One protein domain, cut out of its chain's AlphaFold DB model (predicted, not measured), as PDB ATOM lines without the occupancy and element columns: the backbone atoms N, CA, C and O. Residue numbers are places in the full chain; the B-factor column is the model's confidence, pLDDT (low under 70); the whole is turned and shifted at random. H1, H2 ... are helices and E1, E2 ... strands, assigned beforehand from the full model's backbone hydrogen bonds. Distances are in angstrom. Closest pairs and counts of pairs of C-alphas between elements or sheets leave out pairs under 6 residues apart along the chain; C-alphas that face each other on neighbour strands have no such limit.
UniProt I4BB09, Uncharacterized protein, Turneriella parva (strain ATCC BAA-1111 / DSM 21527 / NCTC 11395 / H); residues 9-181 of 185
ATOM      1  N   ASP A   9      42.308 -51.493 -13.231       86.94
ATOM      2  CA  ASP A   9      42.697 -51.622 -11.831       86.94
ATOM      3  C   ASP A   9      41.870 -50.627 -11.019       86.94
ATOM      4  O   ASP A   9      41.870 -49.436 -11.326       86.94
ATOM      5  N   VAL A  10      41.138 -51.110 -10.016       84.62
ATOM      6  CA  VAL A  10      40.253 -50.284  -9.190       84.62
ATOM      7  C   VAL A  10      40.606 -50.483  -7.722       84.62
ATOM      8  O   VAL A  10      40.601 -51.596  -7.195       84.62
ATOM      9  N   ARG A  11      40.900 -49.376  -7.045       85.44
ATOM     10  CA  ARG A  11      41.227 -49.317  -5.622       85.44
ATOM     11  C   ARG A  11      39.956 -49.251  -4.777       85.44
ATOM     12  O   ARG A  11      38.906 -48.813  -5.234       85.44
ATOM     13  N   LYS A  12      40.080 -49.590  -3.490       79.50
ATOM     14  CA  LYS A  12      38.965 -49.581  -2.521       79.50
ATOM     15  C   LYS A  12      38.234 -48.242  -2.402       79.50
ATOM     16  O   LYS A  12      37.055 -48.213  -2.091       79.50
ATOM     17  N   ASN A  13      38.934 -47.134  -2.629       82.75
ATOM     18  CA  ASN A  13      38.367 -45.788  -2.561       82.75
ATOM     19  C   ASN A  13      37.717 -45.329  -3.883       82.75
ATOM     20  O   ASN A  13      37.484 -44.132  -4.049       82.75
ATOM     21  N   GLY A  14      37.508 -46.240  -4.837       84.00
ATOM     22  CA  GLY A  14      36.944 -45.954  -6.157       84.00
ATOM     23  C   GLY A  14      37.937 -45.393  -7.175       84.00
ATOM     24  O   GLY A  14      37.576 -45.239  -8.339       84.00
ATOM     25  N   ALA A  15      39.181 -45.091  -6.786       89.75
ATOM     26  CA  ALA A  15      40.195 -44.639  -7.736       89.75
ATOM     27  C   ALA A  15      40.550 -45.770  -8.706       89.75
ATOM     28  O   ALA A  15      40.789 -46.894  -8.265       89.75
ATOM     29  N   PHE A  16      40.625 -45.475  -9.999       91.56
ATOM     30  CA  PHE A  16      40.914 -46.482 -11.013       91.56
ATOM     31  C   PHE A  16      41.963 -46.036 -12.025       91.56
ATOM     32  O   PHE A  16      42.181 -44.844 -12.250       91.56
ATOM     33  N   ILE A  17      42.570 -47.035 -12.661       90.62
ATOM     34  CA  ILE A  17      43.369 -46.905 -13.874       90.62
ATOM     35  C   ILE A  17      42.830 -47.916 -14.880       90.62
ATOM     36  O   ILE A  17      42.904 -49.122 -14.658       90.62
ATOM     37  N   PHE A  18      42.287 -47.425 -15.986       90.44
ATOM     38  CA  PHE A  18      41.944 -48.225 -17.151       90.44
ATOM     39  C   PHE A  18      43.086 -48.127 -18.162       90.44
ATOM     40  O   PHE A  18      43.508 -47.025 -18.509       90.44
ATOM     41  N   ASN A  19      43.594 -49.265 -18.619       87.50
ATOM     42  CA  ASN A  19      44.667 -49.359 -19.599       87.50
ATOM     43  C   ASN A  19      44.196 -50.209 -20.776       87.50
ATOM     44  O   ASN A  19      43.799 -51.357 -20.581       87.50
ATOM     45  N   ASP A  20      44.277 -49.665 -21.984       79.94
ATOM     46  CA  ASP A  20      43.981 -50.393 -23.213       79.94
ATOM     47  C   ASP A  20      45.230 -50.468 -24.081       79.94
ATOM     48  O   ASP A  20      45.702 -49.461 -24.604       79.94
ATOM     49  N   ILE A  21      45.757 -51.682 -24.212       64.94
ATOM     50  CA  ILE A  21      46.945 -51.999 -25.000       64.94
ATOM     51  C   ILE A  21      46.444 -52.483 -26.359       64.94
ATOM     52  O   ILE A  21      46.255 -53.680 -26.562       64.94
ATOM     53  N   LEU A  22      46.161 -51.563 -27.278       59.50
ATOM     54  CA  LEU A  22      45.885 -51.906 -28.671       59.50
ATOM     55  C   LEU A  22      46.270 -50.739 -29.584       59.50
ATOM     56  O   LEU A  22      45.793 -49.619 -29.424       59.50
ATOM     57  N   LEU A  23      47.106 -51.074 -30.573       50.38
ATOM     58  CA  LEU A  23      47.698 -50.266 -31.651       50.38
ATOM     59  C   LEU A  23      46.675 -49.638 -32.626       50.38
ATOM     60  O   LEU A  23      46.964 -49.496 -33.813       50.38
ATOM     61  N   ILE A  24      45.461 -49.294 -32.194       53.88
ATOM     62  CA  ILE A  24      44.625 -48.422 -33.022       53.88
ATOM     63  C   ILE A  24      45.257 -47.042 -32.923       53.88
ATOM     64  O   ILE A  24      45.216 -46.407 -31.869       53.88
ATOM     65  N   ASP A  25      45.877 -46.603 -34.017       63.62
ATOM     66  CA  ASP A  25      46.412 -45.255 -34.135       63.62
ATOM     67  C   ASP A  25      45.236 -44.279 -34.209       63.62
ATOM     68  O   ASP A  25      44.795 -43.847 -35.274       63.62
ATOM     69  N   TYR A  26      44.673 -43.972 -33.044       65.25
ATOM     70  CA  TYR A  26      43.552 -43.057 -32.878       65.25
ATOM     71  C   TYR A  26      43.865 -41.666 -33.459       65.25
ATOM     72  O   TYR A  26      42.955 -40.901 -33.774       65.25
ATOM     73  N   ARG A  27      45.154 -41.349 -33.652       66.31
ATOM     74  CA  ARG A  27      45.620 -40.125 -34.308       66.31
ATOM     75  C   ARG A  27      45.265 -40.098 -35.799       66.31
ATOM     76  O   ARG A  27      45.137 -39.014 -36.360       66.31
ATOM     77  N   GLN A  28      45.066 -41.258 -36.430       72.38
ATOM     78  CA  GLN A  28      44.618 -41.378 -37.824       72.38
ATOM     79  C   GLN A  28      43.094 -41.320 -37.969       72.38
ATOM     80  O   GLN A  28      42.591 -41.109 -39.072       72.38
ATOM     81  N   GLN A  29      42.348 -41.484 -36.873       80.12
ATOM     82  CA  GLN A  29      40.892 -41.423 -36.890       80.12
ATOM     83  C   GLN A  29      40.402 -39.976 -36.757       80.12
ATOM     84  O   GLN A  29      40.877 -39.179 -35.937       80.12
ATOM     85  N   ASN A  30      39.423 -39.613 -37.583       85.75
ATOM     86  CA  ASN A  30      38.766 -38.315 -37.466       85.75
ATOM     87  C   ASN A  30      37.594 -38.368 -36.466       85.75
ATOM     88  O   ASN A  30      37.108 -39.438 -36.102       85.75
ATOM     89  N   LEU A  31      37.137 -37.195 -36.012       87.94
ATOM     90  CA  LEU A  31      36.059 -37.085 -35.020       87.94
ATOM     91  C   LEU A  31      34.765 -37.772 -35.484       87.94
ATOM     92  O   LEU A  31      34.095 -38.419 -34.687       87.94
ATOM     93  N   VAL A  32      34.438 -37.674 -36.776       88.31
ATOM     94  CA  VAL A  32      33.228 -38.276 -37.353       88.31
ATOM     95  C   VAL A  32      33.281 -39.800 -37.277       88.31
ATOM     96  O   VAL A  32      32.311 -40.417 -36.847       88.31
ATOM     97  N   GLN A  33      34.412 -40.406 -37.637       90.44
ATOM     98  CA  GLN A  33      34.616 -41.855 -37.559       90.44
ATOM     99  C   GLN A  33      34.486 -42.359 -36.120       90.44
ATOM    100  O   GLN A  33      33.797 -43.344 -35.875       90.44
ATOM    101  N   LEU A  34      35.090 -41.650 -35.164       91.19
ATOM    102  CA  LEU A  34      34.998 -41.992 -33.746       91.19
ATOM    103  C   LEU A  34      33.549 -41.923 -33.229       91.19
ATOM    104  O   LEU A  34      33.102 -42.815 -32.510       91.19
ATOM    105  N   LEU A  35      32.792 -40.893 -33.620       91.88
ATOM    106  CA  LEU A  35      31.376 -40.754 -33.256       91.88
ATOM    107  C   LEU A  35      30.500 -41.840 -33.892       91.88
ATOM    108  O   LEU A  35      29.624 -42.389 -33.225       91.88
ATOM    109  N   GLN A  36      30.748 -42.177 -35.160       93.06
ATOM    110  CA  GLN A  36      30.048 -43.256 -35.859       93.06
ATOM    111  C   GLN A  36      30.294 -44.612 -35.195       93.06
ATOM    112  O   GLN A  36      29.356 -45.394 -35.033       93.06
ATOM    113  N   GLU A  37      31.527 -44.877 -34.764       92.50
ATOM    114  CA  GLU A  37      31.856 -46.108 -34.053       92.50
ATOM    115  C   GLU A  37      31.132 -46.171 -32.700       92.50
ATOM    116  O   GLU A  37      30.506 -47.181 -32.384       92.50
ATOM    117  N   ILE A  38      31.102 -45.073 -31.933       93.31
ATOM    118  CA  ILE A  38      30.340 -45.007 -30.671       93.31
ATOM    119  C   ILE A  38      28.849 -45.278 -30.910       93.31
ATOM    120  O   ILE A  38      28.250 -46.081 -30.192       93.31
ATOM    121  N   ALA A  39      28.246 -44.651 -31.924       93.94
ATOM    122  CA  ALA A  39      26.838 -44.854 -32.265       93.94
ATOM    123  C   ALA A  39      26.543 -46.308 -32.679       93.94
ATOM    124  O   ALA A  39      25.538 -46.894 -32.259       93.94
ATOM    125  N   THR A  40      27.447 -46.912 -33.454       94.94
ATOM    126  CA  THR A  40      27.352 -48.309 -33.896       94.94
ATOM    127  C   THR A  40      27.405 -49.261 -32.707       94.94
ATOM    128  O   THR A  40      26.517 -50.100 -32.541       94.94
ATOM    129  N   GLN A  41      28.394 -49.097 -31.828       93.69
ATOM    130  CA  GLN A  41      28.551 -49.946 -30.648       93.69
ATOM    131  C   GLN A  41      27.411 -49.761 -29.644       93.69
ATOM    132  O   GLN A  41      26.952 -50.739 -29.052       93.69
ATOM    133  N   ARG A  42      26.880 -48.541 -29.495       93.75
ATOM    134  CA  ARG A  42      25.683 -48.299 -28.678       93.75
ATOM    135  C   ARG A  42      24.471 -49.045 -29.228       93.75
ATOM    136  O   ARG A  42      23.774 -49.709 -28.466       93.75
ATOM    137  N   THR A  43      24.235 -48.970 -30.537       92.62
ATOM    138  CA  THR A  43      23.125 -49.683 -31.197       92.62
ATOM    139  C   THR A  43      23.275 -51.197 -31.024       92.62
ATOM    140  O   THR A  43      22.310 -51.902 -30.732       92.62
ATOM    141  N   HIS A  44      24.503 -51.710 -31.145       92.25
ATOM    142  CA  HIS A  44      24.793 -53.119 -30.898       92.25
ATOM    143  C   HIS A  44      24.482 -53.522 -29.450       92.25
ATOM    144  O   HIS A  44      23.815 -54.533 -29.220       92.25
ATOM    145  N   LEU A  45      24.903 -52.705 -28.481       90.94
ATOM    146  CA  LEU A  45      24.613 -52.918 -27.067       90.94
ATOM    147  C   LEU A  45      23.104 -52.933 -26.791       90.94
ATOM    148  O   LEU A  45      22.621 -53.839 -26.117       90.94
ATOM    149  N   GLU A  46      22.349 -51.994 -27.356       89.81
ATOM    150  CA  GLU A  46      20.891 -51.936 -27.231       89.81
ATOM    151  C   GLU A  46      20.215 -53.213 -27.759       89.81
ATOM    152  O   GLU A  46      19.348 -53.787 -27.092       89.81
ATOM    153  N   HIS A  47      20.630 -53.703 -28.931       89.31
ATOM    154  CA  HIS A  47      20.108 -54.951 -29.494       89.31
ATOM    155  C   HIS A  47      20.425 -56.167 -28.621       89.31
ATOM    156  O   HIS A  47      19.546 -57.008 -28.414       89.31
ATOM    157  N   MET A  48      21.642 -56.249 -28.075       88.81
ATOM    158  CA  MET A  48      22.005 -57.298 -27.118       88.81
ATOM    159  C   MET A  48      21.113 -57.243 -25.874       88.81
ATOM    160  O   MET A  48      20.563 -58.267 -25.480       88.81
ATOM    161  N   MET A  49      20.888 -56.054 -25.304       84.69
ATOM    162  CA  MET A  49      20.048 -55.893 -24.111       84.69
ATOM    163  C   MET A  49      18.598 -56.305 -24.359       84.69
ATOM    164  O   MET A  49      18.027 -57.051 -23.565       84.69
ATOM    165  N   LYS A  50      18.010 -55.892 -25.489       84.12
ATOM    166  CA  LYS A  50      16.648 -56.304 -25.873       84.12
ATOM    167  C   LYS A  50      16.525 -57.817 -26.031       84.12
ATOM    168  O   LYS A  50      15.459 -58.362 -25.755       84.12
ATOM    169  N   ARG A  51      17.582 -58.484 -26.499       82.62
ATOM    170  CA  ARG A  51      17.606 -59.939 -26.637       82.62
ATOM    171  C   ARG A  51      17.679 -60.626 -25.274       82.62
ATOM    172  O   ARG A  51      16.797 -61.418 -24.975       82.62
ATOM    173  N   TYR A  52      18.647 -60.262 -24.436       78.81
ATOM    174  CA  TYR A  52      18.845 -60.912 -23.136       78.81
ATOM    175  C   TYR A  52      17.660 -60.704 -22.185       78.81
ATOM    176  O   TYR A  52      17.257 -61.631 -21.497       78.81
ATOM    177  N   LEU A  53      17.021 -59.528 -22.209       69.94
ATOM    178  CA  LEU A  53      15.804 -59.289 -21.424       69.94
ATOM    179  C   LEU A  53      14.605 -60.144 -21.859       69.94
ATOM    180  O   LEU A  53      13.757 -60.456 -21.031       69.94
ATOM    181  N   ARG A  54      14.492 -60.491 -23.148       68.00
ATOM    182  CA  ARG A  54      13.409 -61.363 -23.642       68.00
ATOM    183  C   ARG A  54      13.617 -62.819 -23.256       68.00
ATOM    184  O   ARG A  54      12.643 -63.558 -23.180       68.00
ATOM    185  N   GLU A  55      14.870 -63.215 -23.077       60.72
ATOM    186  CA  GLU A  55      15.252 -64.581 -22.739       60.72
ATOM    187  C   GLU A  55      15.145 -64.840 -21.215       60.72
ATOM    188  O   GLU A  55      15.277 -65.980 -20.800       60.72
ATOM    189  N   ASP A  56      14.826 -63.818 -20.394       53.34
ATOM    190  CA  ASP A  56      14.624 -63.860 -18.921       53.34
ATOM    191  C   ASP A  56      15.790 -64.502 -18.130       53.34
ATOM    192  O   ASP A  56      15.712 -64.768 -16.926       53.34
ATOM    193  N   GLU A  57      16.918 -64.726 -18.803       56.31
ATOM    194  CA  GLU A  57      18.124 -65.301 -18.239       56.31
ATOM    195  C   GLU A  57      19.022 -64.189 -17.689       56.31
ATOM    196  O   GLU A  57      19.228 -63.121 -18.274       56.31
ATOM    197  N   ARG A  58      19.594 -64.439 -16.508       63.44
ATOM    198  CA  ARG A  58      20.732 -63.650 -16.034       63.44
ATOM    199  C   ARG A  58      21.814 -63.705 -17.114       63.44
ATOM    200  O   ARG A  58      22.180 -64.797 -17.524       63.44
ATOM    201  N   MET A  59      22.378 -62.555 -17.487       72.31
ATOM    202  CA  MET A  59      23.521 -62.507 -18.403       72.31
ATOM    203  C   MET A  59      24.678 -63.356 -17.871       72.31
ATOM    204  O   MET A  59      25.280 -63.033 -16.838       72.31
ATOM    205  N   LEU A  60      25.029 -64.414 -18.595       69.81
ATOM    206  CA  LEU A  60      26.070 -65.358 -18.193       69.81
ATOM    207  C   LEU A  60      27.046 -65.632 -19.338       69.81
ATOM    208  O   LEU A  60      26.758 -65.421 -20.514       69.81
ATOM    209  N   GLY A  61      28.249 -66.083 -18.976       80.75
ATOM    210  CA  GLY A  61      29.258 -66.556 -19.928       80.75
ATOM    211  C   GLY A  61      29.502 -65.603 -21.104       80.75
ATOM    212  O   GLY A  61      30.021 -64.498 -20.928       80.75
ATOM    213  N   GLN A  62      29.136 -66.052 -22.307       82.88
ATOM    214  CA  GLN A  62      29.397 -65.356 -23.567       82.88
ATOM    215  C   GLN A  62      28.657 -64.017 -23.688       82.88
ATOM    216  O   GLN A  62      29.195 -63.070 -24.254       82.88
ATOM    217  N   GLU A  63      27.451 -63.901 -23.142       83.50
ATOM    218  CA  GLU A  63      26.643 -62.679 -23.229       83.50
ATOM    219  C   GLU A  63      27.295 -61.538 -22.461       83.50
ATOM    220  O   GLU A  63      27.512 -60.441 -22.976       83.50
ATOM    221  N   LYS A  64      27.719 -61.852 -21.235       83.75
ATOM    222  CA  LYS A  64      28.509 -60.971 -20.382       83.75
ATOM    223  C   LYS A  64      29.784 -60.504 -21.092       83.75
ATOM    224  O   LYS A  64      30.130 -59.325 -21.014       83.75
ATOM    225  N   ALA A  65      30.466 -61.410 -21.797       87.19
ATOM    226  CA  ALA A  65      31.662 -61.083 -22.570       87.19
ATOM    227  C   ALA A  65      31.354 -60.158 -23.759       87.19
ATOM    228  O   ALA A  65      32.066 -59.178 -23.963       87.19
ATOM    229  N   ASN A  66      30.271 -60.408 -24.501       89.50
ATOM    230  CA  ASN A  66      29.863 -59.569 -25.632       89.50
ATOM    231  C   ASN A  66      29.536 -58.137 -25.186       89.50
ATOM    232  O   ASN A  66      29.992 -57.172 -25.797       89.50
ATOM    233  N   VAL A  67      28.814 -57.993 -24.072       89.00
ATOM    234  CA  VAL A  67      28.493 -56.689 -23.475       89.00
ATOM    235  C   VAL A  67      29.751 -55.960 -23.023       89.00
ATOM    236  O   VAL A  67      29.927 -54.782 -23.334       89.00
ATOM    237  N   ALA A  68      30.650 -56.657 -22.324       89.69
ATOM    238  CA  ALA A  68      31.923 -56.084 -21.903       89.69
ATOM    239  C   ALA A  68      32.759 -55.615 -23.105       89.69
ATOM    240  O   ALA A  68      33.356 -54.544 -23.043       89.69
ATOM    241  N   ASN A  69      32.762 -56.367 -24.208       90.50
ATOM    242  CA  ASN A  69      33.477 -55.998 -25.429       90.50
ATOM    243  C   ASN A  69      32.881 -54.748 -26.093       90.50
ATOM    244  O   ASN A  69      33.634 -53.849 -26.458       90.50
ATOM    245  N   ALA A  70      31.552 -54.647 -26.204       92.19
ATOM    246  CA  ALA A  70      30.907 -53.449 -26.745       92.19
ATOM    247  C   ALA A  70      31.206 -52.209 -25.885       92.19
ATOM    248  O   ALA A  70      31.601 -51.168 -26.407       92.19
ATOM    249  N   LEU A  71      31.107 -52.337 -24.556       92.19
ATOM    250  CA  LEU A  71      31.486 -51.273 -23.621       92.19
ATOM    251  C   LEU A  71      32.955 -50.875 -23.773       92.19
ATOM    252  O   LEU A  71      33.269 -49.690 -23.807       92.19
ATOM    253  N   HIS A  72      33.852 -51.851 -23.907       91.31
ATOM    254  CA  HIS A  72      35.271 -51.595 -24.134       91.31
ATOM    255  C   HIS A  72      35.498 -50.794 -25.423       91.31
ATOM    256  O   HIS A  72      36.226 -49.802 -25.397       91.31
ATOM    257  N   MET A  73      34.831 -51.146 -26.526       91.00
ATOM    258  CA  MET A  73      34.934 -50.372 -27.768       91.00
ATOM    259  C   MET A  73      34.399 -48.943 -27.603       91.00
ATOM    260  O   MET A  73      35.025 -48.000 -28.084       91.00
ATOM    261  N   ILE A  74      33.294 -48.747 -26.880       93.69
ATOM    262  CA  ILE A  74      32.765 -47.405 -26.586       93.69
ATOM    263  C   ILE A  74      33.777 -46.586 -25.768       93.69
ATOM    264  O   ILE A  74      34.100 -45.463 -26.149       93.69
ATOM    265  N   ILE A  75      34.322 -47.156 -24.687       93.75
ATOM    266  CA  ILE A  75      35.345 -46.526 -23.829       93.75
ATOM    267  C   ILE A  75      36.543 -46.079 -24.664       93.75
ATOM    268  O   ILE A  75      37.000 -44.946 -24.536       93.75
ATOM    269  N   ARG A  76      37.021 -46.953 -25.553       90.38
ATOM    270  CA  ARG A  76      38.144 -46.666 -26.445       90.38
ATOM    271  C   ARG A  76      37.886 -45.464 -27.342       90.38
ATOM    272  O   ARG A  76      38.708 -44.553 -27.396       90.38
ATOM    273  N   ASN A  77      36.751 -45.447 -28.030       91.75
ATOM    274  CA  ASN A  77      36.436 -44.353 -28.945       91.75
ATOM    275  C   ASN A  77      36.173 -43.039 -28.195       91.75
ATOM    276  O   ASN A  77      36.556 -41.976 -28.673       91.75
ATOM    277  N   LEU A  78      35.604 -43.095 -26.987       94.25
ATOM    278  CA  LEU A  78      35.456 -41.924 -26.117       94.25
ATOM    279  C   LEU A  78      36.809 -41.383 -25.636       94.25
ATOM    280  O   LEU A  78      37.008 -40.171 -25.643       94.25
ATOM    281  N   ALA A  79      37.750 -42.247 -25.256       92.75
ATOM    282  CA  ALA A  79      39.102 -41.833 -24.880       92.75
ATOM    283  C   ALA A  79      39.846 -41.190 -26.065       92.75
ATOM    284  O   ALA A  79      40.478 -40.145 -25.912       92.75
ATOM    285  N   ALA A  80      39.707 -41.754 -27.265       91.25
ATOM    286  CA  ALA A  80      40.236 -41.156 -28.487       91.25
ATOM    287  C   ALA A  80      39.596 -39.788 -28.789       91.25
ATOM    288  O   ALA A  80      40.313 -38.830 -29.079       91.25
ATOM    289  N   LEU A  81      38.266 -39.665 -28.671       92.38
ATOM    290  CA  LEU A  81      37.575 -38.378 -28.813       92.38
ATOM    291  C   LEU A  81      38.077 -37.356 -27.799       92.38
ATOM    292  O   LEU A  81      38.324 -36.213 -28.176       92.38
ATOM    293  N   TYR A  82      38.268 -37.767 -26.542       93.81
ATOM    294  CA  TYR A  82      38.831 -36.905 -25.510       93.81
ATOM    295  C   TYR A  82      40.169 -36.335 -25.977       93.81
ATOM    296  O   TYR A  82      40.319 -35.121 -26.047       93.81
ATOM    297  N   LEU A  83      41.118 -37.190 -26.368       91.06
ATOM    298  CA  LEU A  83      42.458 -36.759 -26.780       91.06
ATOM    299  C   LEU A  83      42.440 -35.880 -28.040       91.06
ATOM    300  O   LEU A  83      43.287 -35.008 -28.192       91.06
ATOM    301  N   ARG A  84      41.467 -36.077 -28.939       89.50
ATOM    302  CA  ARG A  84      41.316 -35.270 -30.160       89.50
ATOM    303  C   ARG A  84      40.725 -33.882 -29.903       89.50
ATOM    304  O   ARG A  84      40.997 -32.978 -30.692       89.50
ATOM    305  N   VAL A  85      39.901 -33.730 -28.867       91.44
ATOM    306  CA  VAL A  85      39.275 -32.451 -28.483       91.44
ATOM    307  C   VAL A  85      40.130 -31.692 -27.470       91.44
ATOM    308  O   VAL A  85      40.168 -30.459 -27.506       91.44
ATOM    309  N   TYR A  86      40.814 -32.419 -26.586       91.75
ATOM    310  CA  TYR A  86      41.642 -31.868 -25.525       91.75
ATOM    311  C   TYR A  86      42.755 -30.995 -26.099       91.75
ATOM    312  O   TYR A  86      43.401 -31.340 -27.089       91.75
ATOM    313  N   ASP A  87      42.970 -29.852 -25.460       91.69
ATOM    314  CA  ASP A  87      43.953 -28.868 -25.886       91.69
ATOM    315  C   ASP A  87      44.927 -28.590 -24.735       91.69
ATOM    316  O   ASP A  87      44.551 -27.912 -23.776       91.69
ATOM    317  N   PRO A  88      46.162 -29.120 -24.777       89.69
ATOM    318  CA  PRO A  88      47.108 -28.976 -23.674       89.69
ATOM    319  C   PRO A  88      47.399 -27.519 -23.294       89.69
ATOM    320  O   PRO A  88      47.668 -27.243 -22.126       89.69
ATOM    321  N   GLU A  89      47.297 -26.580 -24.243       92.31
ATOM    322  CA  GLU A  89      47.498 -25.147 -23.986       92.31
ATOM    323  C   GLU A  89      46.446 -24.576 -23.023       92.31
ATOM    324  O   GLU A  89      46.722 -23.640 -22.274       92.31
ATOM    325  N   PHE A  90      45.255 -25.180 -22.989       92.06
ATOM    326  CA  PHE A  90      44.133 -24.766 -22.150       92.06
ATOM    327  C   PHE A  90      43.783 -25.813 -21.088       92.06
ATOM    328  O   PHE A  90      42.643 -25.868 -20.634       92.06
ATOM    329  N   ALA A  91      44.755 -26.629 -20.663       89.19
ATOM    330  CA  ALA A  91      44.568 -27.712 -19.693       89.19
ATOM    331  C   ALA A  91      43.737 -27.305 -18.457       89.19
ATOM    332  O   ALA A  91      42.846 -28.042 -18.034       89.19
ATOM    333  N   ALA A  92      43.981 -26.103 -17.923       90.56
ATOM    334  CA  ALA A  92      43.287 -25.565 -16.751       90.56
ATOM    335  C   ALA A  92      41.773 -25.346 -16.956       90.56
ATOM    336  O   ALA A  92      41.025 -25.329 -15.982       90.56
ATOM    337  N   ALA A  93      41.304 -25.199 -18.200       90.38
ATOM    338  CA  ALA A  93      39.893 -24.981 -18.515       90.38
ATOM    339  C   ALA A  93      39.048 -26.266 -18.445       90.38
ATOM    340  O   ALA A  93      37.825 -26.190 -18.345       90.38
ATOM    341  N   PHE A  94      39.675 -27.447 -18.495       87.19
ATOM    342  CA  PHE A  94      38.961 -28.727 -18.554       87.19
ATOM    343  C   PHE A  94      38.620 -29.318 -17.178       87.19
ATOM    344  O   PHE A  94      37.861 -30.282 -17.124       87.19
ATOM    345  N   GLY A  95      39.134 -28.738 -16.085       81.19
ATOM    346  CA  GLY A  95      38.866 -29.142 -14.698       81.19
ATOM    347  C   GLY A  95      39.421 -30.518 -14.297       81.19
ATOM    348  O   GLY A  95      39.870 -31.304 -15.129       81.19
ATOM    349  N   ASP A  96      39.317 -30.854 -13.012       71.69
ATOM    350  CA  ASP A  96      39.862 -32.096 -12.443       71.69
ATOM    351  C   ASP A  96      38.799 -33.207 -12.352       71.69
ATOM    352  O   ASP A  96      37.607 -32.933 -12.215       71.69
ATOM    353  N   GLY A  97      39.184 -34.484 -12.476       78.56
ATOM    354  CA  GLY A  97      38.312 -35.619 -12.109       78.56
ATOM    355  C   GLY A  97      38.442 -36.891 -12.956       78.56
ATOM    356  O   GLY A  97      38.428 -37.987 -12.399       78.56
ATOM    357  N   LEU A  98      38.598 -36.765 -14.276       91.75
ATOM    358  CA  LEU A  98      38.925 -37.882 -15.164       91.75
ATOM    359  C   LEU A  98      39.996 -37.422 -16.151       91.75
ATOM    360  O   LEU A  98      39.792 -36.459 -16.884       91.75
ATOM    361  N   GLU A  99      41.127 -38.115 -16.138       91.44
ATOM    362  CA  GLU A  99      42.297 -37.855 -16.969       91.44
ATOM    363  C   GLU A  99      42.384 -38.943 -18.037       91.44
ATOM    364  O   GLU A  99      42.340 -40.133 -17.721       91.44
ATOM    365  N   VAL A 100      42.537 -38.536 -19.295       91.81
ATOM    366  CA  VAL A 100      42.891 -39.436 -20.393       91.81
ATOM    367  C   VAL A 100      44.255 -39.010 -20.908       91.81
ATOM    368  O   VAL A 100      44.457 -37.841 -21.233       91.81
ATOM    369  N   SER A 101      45.185 -39.952 -20.989       89.06
ATOM    370  CA  SER A 101      46.530 -39.711 -21.495       89.06
ATOM    371  C   SER A 101      46.956 -40.817 -22.453       89.06
ATOM    372  O   SER A 101      46.442 -41.936 -22.414       89.06
ATOM    373  N   GLU A 102      47.953 -40.529 -23.283       84.31
ATOM    374  CA  GLU A 102      48.656 -41.581 -24.010       84.31
ATOM    375  C   GLU A 102      49.443 -42.454 -23.019       84.31
ATOM    376  O   GLU A 102      50.103 -41.957 -22.101       84.31
ATOM    377  N   GLY A 103      49.332 -43.768 -23.177       74.50
ATOM    378  CA  GLY A 103      50.193 -44.760 -22.544       74.50
ATOM    379  C   GLY A 103      51.280 -45.225 -23.511       74.50
ATOM    380  O   GLY A 103      51.333 -44.806 -24.664       74.50
ATOM    381  N   LYS A 104      52.142 -46.141 -23.059       71.06
ATOM    382  CA  LYS A 104      53.222 -46.696 -23.895       71.06
ATOM    383  C   LYS A 104      52.702 -47.404 -25.158       71.06
ATOM    384  O   LYS A 104      53.324 -47.292 -26.205       71.06
ATOM    385  N   ASP A 105      51.569 -48.099 -25.039       68.06
ATOM    386  CA  ASP A 105      51.024 -48.995 -26.069       68.06
ATOM    387  C   ASP A 105      49.528 -48.723 -26.377       68.06
ATOM    388  O   ASP A 105      48.831 -49.581 -26.922       68.06
ATOM    389  N   GLY A 106      49.011 -47.547 -25.998       77.50
ATOM    390  CA  GLY A 106      47.599 -47.178 -26.162       77.50
ATOM    391  C   GLY A 106      47.206 -45.969 -25.316       77.50
ATOM    392  O   GLY A 106      47.942 -44.985 -25.285       77.50
ATOM    393  N   PHE A 107      46.071 -46.020 -24.618       83.19
ATOM    394  CA  PHE A 107      45.621 -44.931 -23.739       83.19
ATOM    395  C   PHE A 107      45.430 -45.399 -22.295       83.19
ATOM    396  O   PHE A 107      45.108 -46.556 -22.012       83.19
ATOM    397  N   LEU A 108      45.622 -44.455 -21.380       89.88
ATOM    398  CA  LEU A 108      45.375 -44.598 -19.956       89.88
ATOM    399  C   LEU A 108      44.225 -43.674 -19.577       89.88
ATOM    400  O   LEU A 108      44.266 -42.482 -19.875       89.88
ATOM    401  N   VAL A 109      43.220 -44.213 -18.891       92.62
ATOM    402  CA  VAL A 109      42.169 -43.412 -18.261       92.62
ATOM    403  C   VAL A 109      42.296 -43.545 -16.757       92.62
ATOM    404  O   VAL A 109      42.226 -44.650 -16.220       92.62
ATOM    405  N   LYS A 110      42.470 -42.424 -16.064       93.50
ATOM    406  CA  LYS A 110      42.501 -42.371 -14.605       93.50
ATOM    407  C   LYS A 110      41.318 -41.568 -14.112       93.50
ATOM    408  O   LYS A 110      40.984 -40.528 -14.671       93.50
ATOM    409  N   GLY A 111      40.707 -42.021 -13.036       93.38
ATOM    410  CA  GLY A 111      39.602 -41.294 -12.437       93.38
ATOM    411  C   GLY A 111      39.182 -41.908 -11.122       93.38
ATOM    412  O   GLY A 111      39.880 -42.747 -10.546       93.38
ATOM    413  N   LYS A 112      38.016 -41.482 -10.651       92.06
ATOM    414  CA  LYS A 112      37.386 -42.014  -9.451       92.06
ATOM    415  C   LYS A 112      35.939 -42.365  -9.768       92.06
ATOM    416  O   LYS A 112      35.200 -41.512 -10.244       92.06
ATOM    417  N   MET A 113      35.565 -43.618  -9.541       88.81
ATOM    418  CA  MET A 113      34.176 -44.063  -9.619       88.81
ATOM    419  C   MET A 113      33.387 -43.519  -8.432       88.81
ATOM    420  O   MET A 113      33.938 -43.372  -7.336       88.81
ATOM    421  N   ASP A 114      32.093 -43.298  -8.641       81.31
ATOM    422  CA  ASP A 114      31.165 -43.140  -7.532       81.31
ATOM    423  C   ASP A 114      30.974 -44.498  -6.842       81.31
ATOM    424  O   ASP A 114      30.564 -45.489  -7.454       81.31
ATOM    425  N   VAL A 115      31.351 -44.552  -5.566       71.06
ATOM    426  CA  VAL A 115      31.302 -45.766  -4.749       71.06
ATOM    427  C   VAL A 115      29.856 -46.133  -4.419       71.06
ATOM    428  O   VAL A 115      29.544 -47.319  -4.338       71.06
ATOM    429  N   GLU A 116      28.965 -45.151  -4.265       71.94
ATOM    430  CA  GLU A 116      27.550 -45.396  -3.975       71.94
ATOM    431  C   GLU A 116      26.847 -46.019  -5.188       71.94
ATOM    432  O   GLU A 116      26.140 -47.018  -5.042       71.94
ATOM    433  N   GLU A 117      27.128 -45.519  -6.396       67.62
ATOM    434  CA  GLU A 117      26.578 -46.064  -7.648       67.62
ATOM    435  C   GLU A 117      27.094 -47.472  -7.978       67.62
ATOM    436  O   GLU A 117      26.379 -48.287  -8.559       67.62
ATOM    437  N   VAL A 118      28.333 -47.796  -7.606       67.12
ATOM    438  CA  VAL A 118      28.896 -49.140  -7.826       67.12
ATOM    439  C   VAL A 118      28.362 -50.150  -6.802       67.12
ATOM    440  O   VAL A 118      28.389 -51.356  -7.045       67.12
ATOM    441  N   ASN A 119      27.830 -49.679  -5.671       59.56
ATOM    442  CA  ASN A 119      27.347 -50.545  -4.600       59.56
ATOM    443  C   ASN A 119      25.856 -50.918  -4.692       59.56
ATOM    444  O   ASN A 119      25.385 -51.755  -3.918       59.56
ATOM    445  N   ILE A 120      25.114 -50.350  -5.644       64.12
ATOM    446  CA  ILE A 120      23.708 -50.688  -5.918       64.12
ATOM    447  C   ILE A 120      23.579 -51.824  -6.950       64.12
ATOM    448  O   ILE A 120      24.499 -52.117  -7.710       64.12
ATOM    449  N   HIS A 121      22.416 -52.490  -6.994       62.72
ATOM    450  CA  HIS A 121      22.111 -53.473  -8.045       62.72
ATOM    451  C   HIS A 121      22.061 -52.781  -9.417       62.72
ATOM    452  O   HIS A 121      21.041 -52.214  -9.811       62.72
ATOM    453  N   PHE A 122      23.172 -52.833 -10.148       72.50
ATOM    454  CA  PHE A 122      23.296 -52.274 -11.487       72.50
ATOM    455  C   PHE A 122      22.510 -53.097 -12.513       72.50
ATOM    456  O   PHE A 122      22.767 -54.285 -12.714       72.50
ATOM    457  N   SER A 123      21.564 -52.450 -13.196       79.19
ATOM    458  CA  SER A 123      20.903 -53.009 -14.375       79.19
ATOM    459  C   SER A 123      21.506 -52.382 -15.621       79.19
ATOM    460  O   SER A 123      21.199 -51.241 -15.960       79.19
ATOM    461  N   VAL A 124      22.335 -53.151 -16.329       79.50
ATOM    462  CA  VAL A 124      22.983 -52.693 -17.566       79.50
ATOM    463  C   VAL A 124      21.976 -52.284 -18.636       79.50
ATOM    464  O   VAL A 124      22.227 -51.331 -19.361       79.50
ATOM    465  N   SER A 125      20.812 -52.937 -18.699       79.88
ATOM    466  CA  SER A 125      19.776 -52.544 -19.652       79.88
ATOM    467  C   SER A 125      19.149 -51.203 -19.293       79.88
ATOM    468  O   SER A 125      18.995 -50.378 -20.184       79.88
ATOM    469  N   LYS A 126      18.795 -50.972 -18.018       81.69
ATOM    470  CA  LYS A 126      18.256 -49.670 -17.599       81.69
ATOM    471  C   LYS A 126      19.286 -48.573 -17.814       81.69
ATOM    472  O   LYS A 126      18.977 -47.568 -18.423       81.69
ATOM    473  N   TRP A 127      20.535 -48.803 -17.420       87.12
ATOM    474  CA  TRP A 127      21.614 -47.851 -17.667       87.12
ATOM    475  C   TRP A 127      21.819 -47.564 -19.166       87.12
ATOM    476  O   TRP A 127      21.936 -46.407 -19.566       87.12
ATOM    477  N   ALA A 128      21.814 -48.594 -20.017       86.06
ATOM    478  CA  ALA A 128      22.004 -48.413 -21.452       86.06
ATOM    479  C   ALA A 128      20.866 -47.591 -22.082       86.06
ATOM    480  O   ALA A 128      21.130 -46.715 -22.904       86.06
ATOM    481  N   THR A 129      19.617 -47.848 -21.687       81.50
ATOM    482  CA  THR A 129      18.434 -47.159 -22.222       81.50
ATOM    483  C   THR A 129      18.229 -45.773 -21.610       81.50
ATOM    484  O   THR A 129      18.021 -44.811 -22.339       81.50
ATOM    485  N   ASP A 130      18.316 -45.652 -20.289       85.12
ATOM    486  CA  ASP A 130      17.954 -44.427 -19.568       85.12
ATOM    487  C   ASP A 130      19.082 -43.385 -19.604       85.12
ATOM    488  O   ASP A 130      18.822 -42.182 -19.548       85.12
ATOM    489  N   TYR A 131      20.338 -43.838 -19.704       90.19
ATOM    490  CA  TYR A 131      21.509 -42.966 -19.659       90.19
ATOM    491  C   TYR A 131      22.325 -42.979 -20.954       90.19
ATOM    492  O   TYR A 131      22.515 -41.919 -21.561       90.19
ATOM    493  N   LEU A 132      22.844 -44.141 -21.374       91.94
ATOM    494  CA  LEU A 132      23.837 -44.189 -22.455       91.94
ATOM    495  C   LEU A 132      23.250 -43.705 -23.785       91.94
ATOM    496  O   LEU A 132      23.888 -42.913 -24.474       91.94
ATOM    497  N   ASP A 133      22.044 -44.159 -24.127       90.88
ATOM    498  CA  ASP A 133      21.348 -43.775 -25.355       90.88
ATOM    499  C   ASP A 133      21.216 -42.252 -25.487       90.88
ATOM    500  O   ASP A 133      21.717 -41.646 -26.439       90.88
ATOM    501  N   LYS A 134      20.611 -41.623 -24.476       93.44
ATOM    502  CA  LYS A 134      20.437 -40.171 -24.413       93.44
ATOM    503  C   LYS A 134      21.777 -39.438 -24.465       93.44
ATOM    504  O   LYS A 134      21.941 -38.511 -25.250       93.44
ATOM    505  N   SER A 135      22.750 -39.873 -23.667       94.94
ATOM    506  CA  SER A 135      24.038 -39.180 -23.560       94.94
ATOM    507  C   SER A 135      24.847 -39.241 -24.859       94.94
ATOM    508  O   SER A 135      25.501 -38.265 -25.220       94.94
ATOM    509  N   VAL A 136      24.788 -40.362 -25.587       94.69
ATOM    510  CA  VAL A 136      25.446 -40.499 -26.895       94.69
ATOM    511  C   VAL A 136      24.782 -39.604 -27.941       94.69
ATOM    512  O   VAL A 136      25.500 -38.942 -28.686       94.69
ATOM    513  N   HIS A 137      23.447 -39.536 -27.983       94.31
ATOM    514  CA  HIS A 137      22.752 -38.604 -28.879       94.31
ATOM    515  C   HIS A 137      23.136 -37.151 -28.583       94.31
ATOM    516  O   HIS A 137      23.588 -36.446 -29.477       94.31
ATOM    517  N   GLU A 138      23.074 -36.736 -27.316       95.81
ATOM    518  CA  GLU A 138      23.459 -35.378 -26.921       95.81
ATOM    519  C   GLU A 138      24.925 -35.051 -27.237       95.81
ATOM    520  O   GLU A 138      25.259 -33.894 -27.497       95.81
ATOM    521  N   LEU A 139      25.823 -36.040 -27.169       96.06
ATOM    522  CA  LEU A 139      27.219 -35.854 -27.556       96.06
ATOM    523  C   LEU A 139      27.340 -35.623 -29.067       96.06
ATOM    524  O   LEU A 139      28.053 -34.711 -29.480       96.06
ATOM    525  N   ILE A 140      26.652 -36.428 -29.879       93.88
ATOM    526  CA  ILE A 140      26.649 -36.288 -31.340       93.88
ATOM    527  C   ILE A 140      26.087 -34.923 -31.740       93.88
ATOM    528  O   ILE A 140      26.730 -34.220 -32.519       93.88
ATOM    529  N   ASP A 141      24.957 -34.516 -31.164       94.25
ATOM    530  CA  ASP A 141      24.334 -33.216 -31.432       94.25
ATOM    531  C   ASP A 141      25.275 -32.060 -31.061       94.25
ATOM    532  O   ASP A 141      25.454 -31.119 -31.835       94.25
ATOM    533  N   ALA A 142      25.956 -32.155 -29.912       93.88
ATOM    534  CA  ALA A 142      26.936 -31.154 -29.494       93.88
ATOM    535  C   ALA A 142      28.123 -31.057 -30.467       93.88
ATOM    536  O   ALA A 142      28.596 -29.956 -30.754       93.88
ATOM    537  N   PHE A 143      28.601 -32.186 -31.000       93.00
ATOM    538  CA  PHE A 143      29.647 -32.181 -32.024       93.00
ATOM    539  C   PHE A 143      29.163 -31.588 -33.346       93.00
ATOM    540  O   PHE A 143      29.916 -30.850 -33.976       93.00
ATOM    541  N   GLN A 144      27.934 -31.891 -33.768       90.25
ATOM    542  CA  GLN A 144      27.354 -31.320 -34.985       90.25
ATOM    543  C   GLN A 144      27.217 -29.799 -34.881       90.25
ATOM    544  O   GLN A 144      27.566 -29.094 -35.826       90.25
ATOM    545  N   GLU A 145      26.773 -29.288 -33.730       90.19
ATOM    546  CA  GLU A 145      26.664 -27.845 -33.501       90.19
ATOM    547  C   GLU A 145      28.043 -27.173 -33.477       90.19
ATOM    548  O   GLU A 145      28.257 -26.172 -34.161       90.19
ATOM    549  N   ALA A 146      29.011 -27.761 -32.765       87.25
ATOM    550  CA  ALA A 146      30.376 -27.239 -32.692       87.25
ATOM    551  C   ALA A 146      31.106 -27.272 -34.049       87.25
ATOM    552  O   ALA A 146      31.984 -26.448 -34.308       87.25
ATOM    553  N   ALA A 147      30.753 -28.221 -34.922       80.56
ATOM    554  CA  ALA A 147      31.352 -28.406 -36.239       80.56
ATOM    555  C   ALA A 147      30.675 -27.597 -37.363       80.56
ATOM    556  O   ALA A 147      31.033 -27.794 -38.525       80.56
ATOM    557  N   ARG A 148      29.730 -26.688 -37.062       77.56
ATOM    558  CA  ARG A 148      29.099 -25.801 -38.060       77.56
ATOM    559  C   ARG A 148      30.101 -24.810 -38.663       77.56
ATOM    560  O   ARG A 148      30.241 -23.690 -38.177       77.56
ATOM    561  N   ASP A 149      30.798 -25.248 -39.714       62.03
ATOM    562  CA  ASP A 149      31.656 -24.492 -40.647       62.03
ATOM    563  C   ASP A 149      32.662 -23.507 -40.015       62.03
ATOM    564  O   ASP A 149      33.169 -22.589 -40.664       62.03
ATOM    565  N   ARG A 150      33.003 -23.712 -38.740       78.00
ATOM    566  CA  ARG A 150      33.935 -22.883 -37.975       78.00
ATOM    567  C   ARG A 150      34.880 -23.746 -37.155       78.00
ATOM    568  O   ARG A 150      34.625 -24.915 -36.879       78.00
ATOM    569  N   LYS A 151      36.001 -23.154 -36.750       84.62
ATOM    570  CA  LYS A 151      36.906 -23.783 -35.786       84.62
ATOM    571  C   LYS A 151      36.180 -23.904 -34.442       84.62
ATOM    572  O   LYS A 151      35.690 -22.896 -33.940       84.62
ATOM    573  N   ILE A 152      36.178 -25.106 -33.863       88.75
ATOM    574  CA  ILE A 152      35.637 -25.362 -32.521       88.75
ATOM    575  C   ILE A 152      36.329 -24.427 -31.518       88.75
ATOM    576  O   ILE A 152      37.563 -24.412 -31.409       88.75
ATOM    577  N   THR A 153      35.528 -23.641 -30.810       92.50
ATOM    578  CA  THR A 153      35.957 -22.679 -29.790       92.50
ATOM    579  C   THR A 153      36.400 -23.382 -28.504       92.50
ATOM    580  O   THR A 153      36.110 -24.557 -28.284       92.50
ATOM    581  N   LEU A 154      37.103 -22.667 -27.618       93.50
ATOM    582  CA  LEU A 154      37.498 -23.224 -26.320       93.50
ATOM    583  C   LEU A 154      36.281 -23.616 -25.467       93.50
ATOM    584  O   LEU A 154      36.286 -24.680 -24.856       93.50
ATOM    585  N   GLU A 155      35.228 -22.798 -25.460       93.38
ATOM    586  CA  GLU A 155      33.992 -23.075 -24.714       93.38
ATOM    587  C   GLU A 155      33.318 -24.366 -25.196       93.38
ATOM    588  O   GLU A 155      32.953 -25.224 -24.389       93.38
ATOM    589  N   GLU A 156      33.233 -24.559 -26.516       94.25
ATOM    590  CA  GLU A 156      32.719 -25.796 -27.109       94.25
ATOM    591  C   GLU A 156      33.615 -26.994 -26.775       94.25
ATOM    592  O   GLU A 156      33.102 -28.053 -26.416       94.25
ATOM    593  N   LYS A 157      34.948 -26.845 -26.811       94.56
ATOM    594  CA  LYS A 157      35.872 -27.909 -26.380       94.56
ATOM    595  C   LYS A 157      35.638 -28.302 -24.922       94.56
ATOM    596  O   LYS A 157      35.597 -29.492 -24.625       94.56
ATOM    597  N   VAL A 158      35.469 -27.336 -24.018       94.69
ATOM    598  CA  VAL A 158      35.195 -27.597 -22.593       94.69
ATOM    599  C   VAL A 158      33.873 -28.349 -22.426       94.69
ATOM    600  O   VAL A 158      33.829 -29.361 -21.724       94.69
ATOM    601  N   LEU A 159      32.812 -27.919 -23.115       94.62
ATOM    602  CA  LEU A 159      31.518 -28.609 -23.109       94.62
ATOM    603  C   LEU A 159      31.640 -30.057 -23.608       94.62
ATOM    604  O   LEU A 159      31.156 -30.983 -22.952       94.62
ATOM    605  N   LEU A 160      32.294 -30.254 -24.754       95.31
ATOM    606  CA  LEU A 160      32.496 -31.568 -25.360       95.31
ATOM    607  C   LEU A 160      33.314 -32.479 -24.441       95.31
ATOM    608  O   LEU A 160      32.909 -33.614 -24.202       95.31
ATOM    609  N   ILE A 161      34.411 -31.983 -23.865       95.38
ATOM    610  CA  ILE A 161      35.233 -32.739 -22.913       95.38
ATOM    611  C   ILE A 161      34.422 -33.144 -21.682       95.38
ATOM    612  O   ILE A 161      34.494 -34.301 -21.272       95.38
ATOM    613  N   ASN A 162      33.596 -32.256 -21.128       94.62
ATOM    614  CA  ASN A 162      32.749 -32.589 -19.980       94.62
ATOM    615  C   ASN A 162      31.719 -33.679 -20.310       94.62
ATOM    616  O   ASN A 162      31.537 -34.612 -19.519       94.62
ATOM    617  N   LYS A 163      31.102 -33.626 -21.499       95.69
ATOM    618  CA  LYS A 163      30.203 -34.688 -21.978       95.69
ATOM    619  C   LYS A 163      30.952 -36.007 -22.166       95.69
ATOM    620  O   LYS A 163      30.531 -37.024 -21.619       95.69
ATOM    621  N   ILE A 164      32.095 -35.988 -22.856       95.88
ATOM    622  CA  ILE A 164      32.930 -37.178 -23.083       95.88
ATOM    623  C   ILE A 164      33.345 -37.806 -21.751       95.88
ATOM    624  O   ILE A 164      33.163 -39.006 -21.576       95.88
ATOM    625  N   ARG A 165      33.848 -37.018 -20.793       94.88
ATOM    626  CA  ARG A 165      34.273 -37.495 -19.464       94.88
ATOM    627  C   ARG A 165      33.141 -38.176 -18.707       94.88
ATOM    628  O   ARG A 165      33.351 -39.244 -18.141       94.88
ATOM    629  N   THR A 166      31.962 -37.562 -18.711       93.50
ATOM    630  CA  THR A 166      30.781 -38.077 -18.006       93.50
ATOM    631  C   THR A 166      30.345 -39.422 -18.586       93.50
ATOM    632  O   THR A 166      30.158 -40.393 -17.853       93.50
ATOM    633  N   ILE A 167      30.281 -39.528 -19.916       95.38
ATOM    634  CA  ILE A 167      29.949 -40.786 -20.599       95.38
ATOM    635  C   ILE A 167      31.045 -41.831 -20.366       95.38
ATOM    636  O   ILE A 167      30.743 -42.973 -20.030       95.38
ATOM    637  N   LEU A 168      32.313 -41.445 -20.500       95.00
ATOM    638  CA  LEU A 168      33.464 -42.329 -20.335       95.00
ATOM    639  C   LEU A 168      33.520 -42.929 -18.927       95.00
ATOM    640  O   LEU A 168      33.696 -44.139 -18.797       95.00
ATOM    641  N   LEU A 169      33.314 -42.118 -17.885       93.56
ATOM    642  CA  LEU A 169      33.272 -42.582 -16.498       93.56
ATOM    643  C   LEU A 169      32.169 -43.628 -16.291       93.56
ATOM    644  O   LEU A 169      32.444 -44.718 -15.791       93.56
ATOM    645  N   GLN A 170      30.954 -43.329 -16.750       92.44
ATOM    646  CA  GLN A 170      29.795 -44.214 -16.624       92.44
ATOM    647  C   GLN A 170      29.968 -45.520 -17.412       92.44
ATOM    648  O   GLN A 170      29.622 -46.601 -16.930       92.44
ATOM    649  N   CYS A 171      30.574 -45.458 -18.600       93.38
ATOM    650  CA  CYS A 171      30.938 -46.645 -19.371       93.38
ATOM    651  C   CYS A 171      31.997 -47.491 -18.650       93.38
ATOM    652  O   CYS A 171      31.870 -48.713 -18.615       93.38
ATOM    653  N   ILE A 172      33.017 -46.869 -18.048       92.50
ATOM    654  CA  ILE A 172      34.065 -47.563 -17.283       92.50
ATOM    655  C   ILE A 172      33.490 -48.217 -16.015       92.50
ATOM    656  O   ILE A 172      33.812 -49.373 -15.735       92.50
ATOM    657  N   GLN A 173      32.611 -47.529 -15.279       90.00
ATOM    658  CA  GLN A 173      31.878 -48.100 -14.138       90.00
ATOM    659  C   GLN A 173      31.038 -49.303 -14.569       90.00
ATOM    660  O   GLN A 173      31.151 -50.382 -13.989       90.00
ATOM    661  N   SER A 174      30.262 -49.155 -15.644       89.12
ATOM    662  CA  SER A 174      29.445 -50.236 -16.201       89.12
ATOM    663  C   SER A 174      30.297 -51.420 -16.652       89.12
ATOM    664  O   SER A 174      29.977 -52.568 -16.360       89.12
ATOM    665  N   PHE A 175      31.429 -51.159 -17.310       90.44
ATOM    666  CA  PHE A 175      32.384 -52.189 -17.712       90.44
ATOM    667  C   PHE A 175      32.961 -52.931 -16.503       90.44
ATOM    668  O   PHE A 175      33.053 -54.159 -16.527       90.44
ATOM    669  N   TYR A 176      33.314 -52.215 -15.433       88.00
ATOM    670  CA  TYR A 176      33.795 -52.808 -14.187       88.00
ATOM    671  C   TYR A 176      32.739 -53.701 -13.530       88.00
ATOM    672  O   TYR A 176      33.032 -54.862 -13.221       88.00
ATOM    673  N   LEU A 177      31.517 -53.190 -13.373       85.25
ATOM    674  CA  LEU A 177      30.382 -53.893 -12.775       85.25
ATOM    675  C   LEU A 177      30.020 -55.144 -13.568       85.25
ATOM    676  O   LEU A 177      29.884 -56.222 -12.987       85.25
ATOM    677  N   ILE A 178      29.956 -55.030 -14.898       84.00
ATOM    678  CA  ILE A 178      29.785 -56.182 -15.775       84.00
ATOM    679  C   ILE A 178      30.940 -57.144 -15.550       84.00
ATOM    680  O   ILE A 178      30.694 -58.251 -15.102       84.00
ATOM    681  N   ARG A 179      32.201 -56.769 -15.776       82.94
ATOM    682  CA  ARG A 179      33.332 -57.712 -15.753       82.94
ATOM    683  C   ARG A 179      33.476 -58.438 -14.412       82.94
ATOM    684  O   ARG A 179      33.606 -59.665 -14.396       82.94
ATOM    685  N   THR A 180      33.428 -57.702 -13.308       77.62
ATOM    686  CA  THR A 180      33.768 -58.217 -11.974       77.62
ATOM    687  C   THR A 180      32.565 -58.730 -11.190       77.62
ATOM    688  O   THR A 180      32.733 -59.614 -10.355       77.62
ATOM    689  N   GLY A 181      31.359 -58.209 -11.447       68.56
ATOM    690  CA  GLY A 181      30.208 -58.405 -10.561       68.56
ATOM    691  C   GLY A 181      30.450 -57.899  -9.131       68.56
ATOM    692  O   GLY A 181      29.746 -58.324  -8.217       68.56
TER     693      GLY A 181
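Overview. This is residues 9 to 181 of the 185 residues of an uncharacterized protein of Turneriella parva (strain ATCC BAA-1111 / DSM 21527 / NCTC 11395 / H) (UniProt I4BB09). A small antiparallel sheet, order E1, E3, E2, lies across one side of a long four-helix bundle, H1, H2, H5 and H6. H2 and H6 pack on its one covered face; H1 and H5 make the far side. The 173 printed residues, mostly helix, run E1, H1, H2, H3, E2, E3, H4, H5, H6. The whole is compact, with a radius of gyration of the C-alphas of 16.1 A and spans of 49 by 35 by 31 A.

Along the chain. Find C-alpha 15 at (40.195, -44.639, -7.736), where E1, residues 15 to 21, begins; E3 is 106 to 112 and E2 98 to 102. H6, 154 to 180, runs 38.0 A to C-alpha 180 at (33.768, -58.217, -11.974). H2 is 61 to 85, 36.6 A; H1 31 to 54, 35.1 A; H5 124 to 146, 30.5 A, with a kink of 32 degrees near residue 131. H3 is 88 to 94, H4 115 to 118.

Arrangement. Beside E3, look for N 18 and O 109 of E1 and E3, 2.8 A, and N 99 and O 110 of the hairpin E2 and E3, 2.8 A. H2 and H6 run across the strands on the same face, at heights over the sheet of 10.3 A and 9.0 A. They touch at Ala 68 and Phe 175, closest C-alphas 5.7 A, at a shallow tilt of 20 degrees, opposite ways. H1 touches H2 at Ile 38 and Ile 74, closest C-alphas 5.3 A. H5 touches H6, the hub, at Ala 146 and Glu 156, closest C-alphas 6.2 A, and H1 at Met 49 and Ser 125, closest C-alphas 5.6 A. H3 touches residues 154 to 162 of H6 alone, closest C-alphas Phe 94 and Val 158, 5.6 A; H4 is close to H6 but not clearly touching, closest C-alphas Val 118 and Leu 177, 7.0 A. Every O i to N i+4 pair is within hydrogen-bond range in H2 and H6, against 19 of 20 in H1, 17 of 19 in H5 and 0 of 3 in H3, where 3 of 4 O i to N i+3 pairs are; H4 is too short for such a pair.

Size, cuts and confidence. The C-alphas of Asp 56 and Glu 89 are farthest apart, 51.0 A. The printed part has no cut and no long link. Confidence is under 70 in 22 residues, among them 21 to 27, 53 to 58 and 117 to 121.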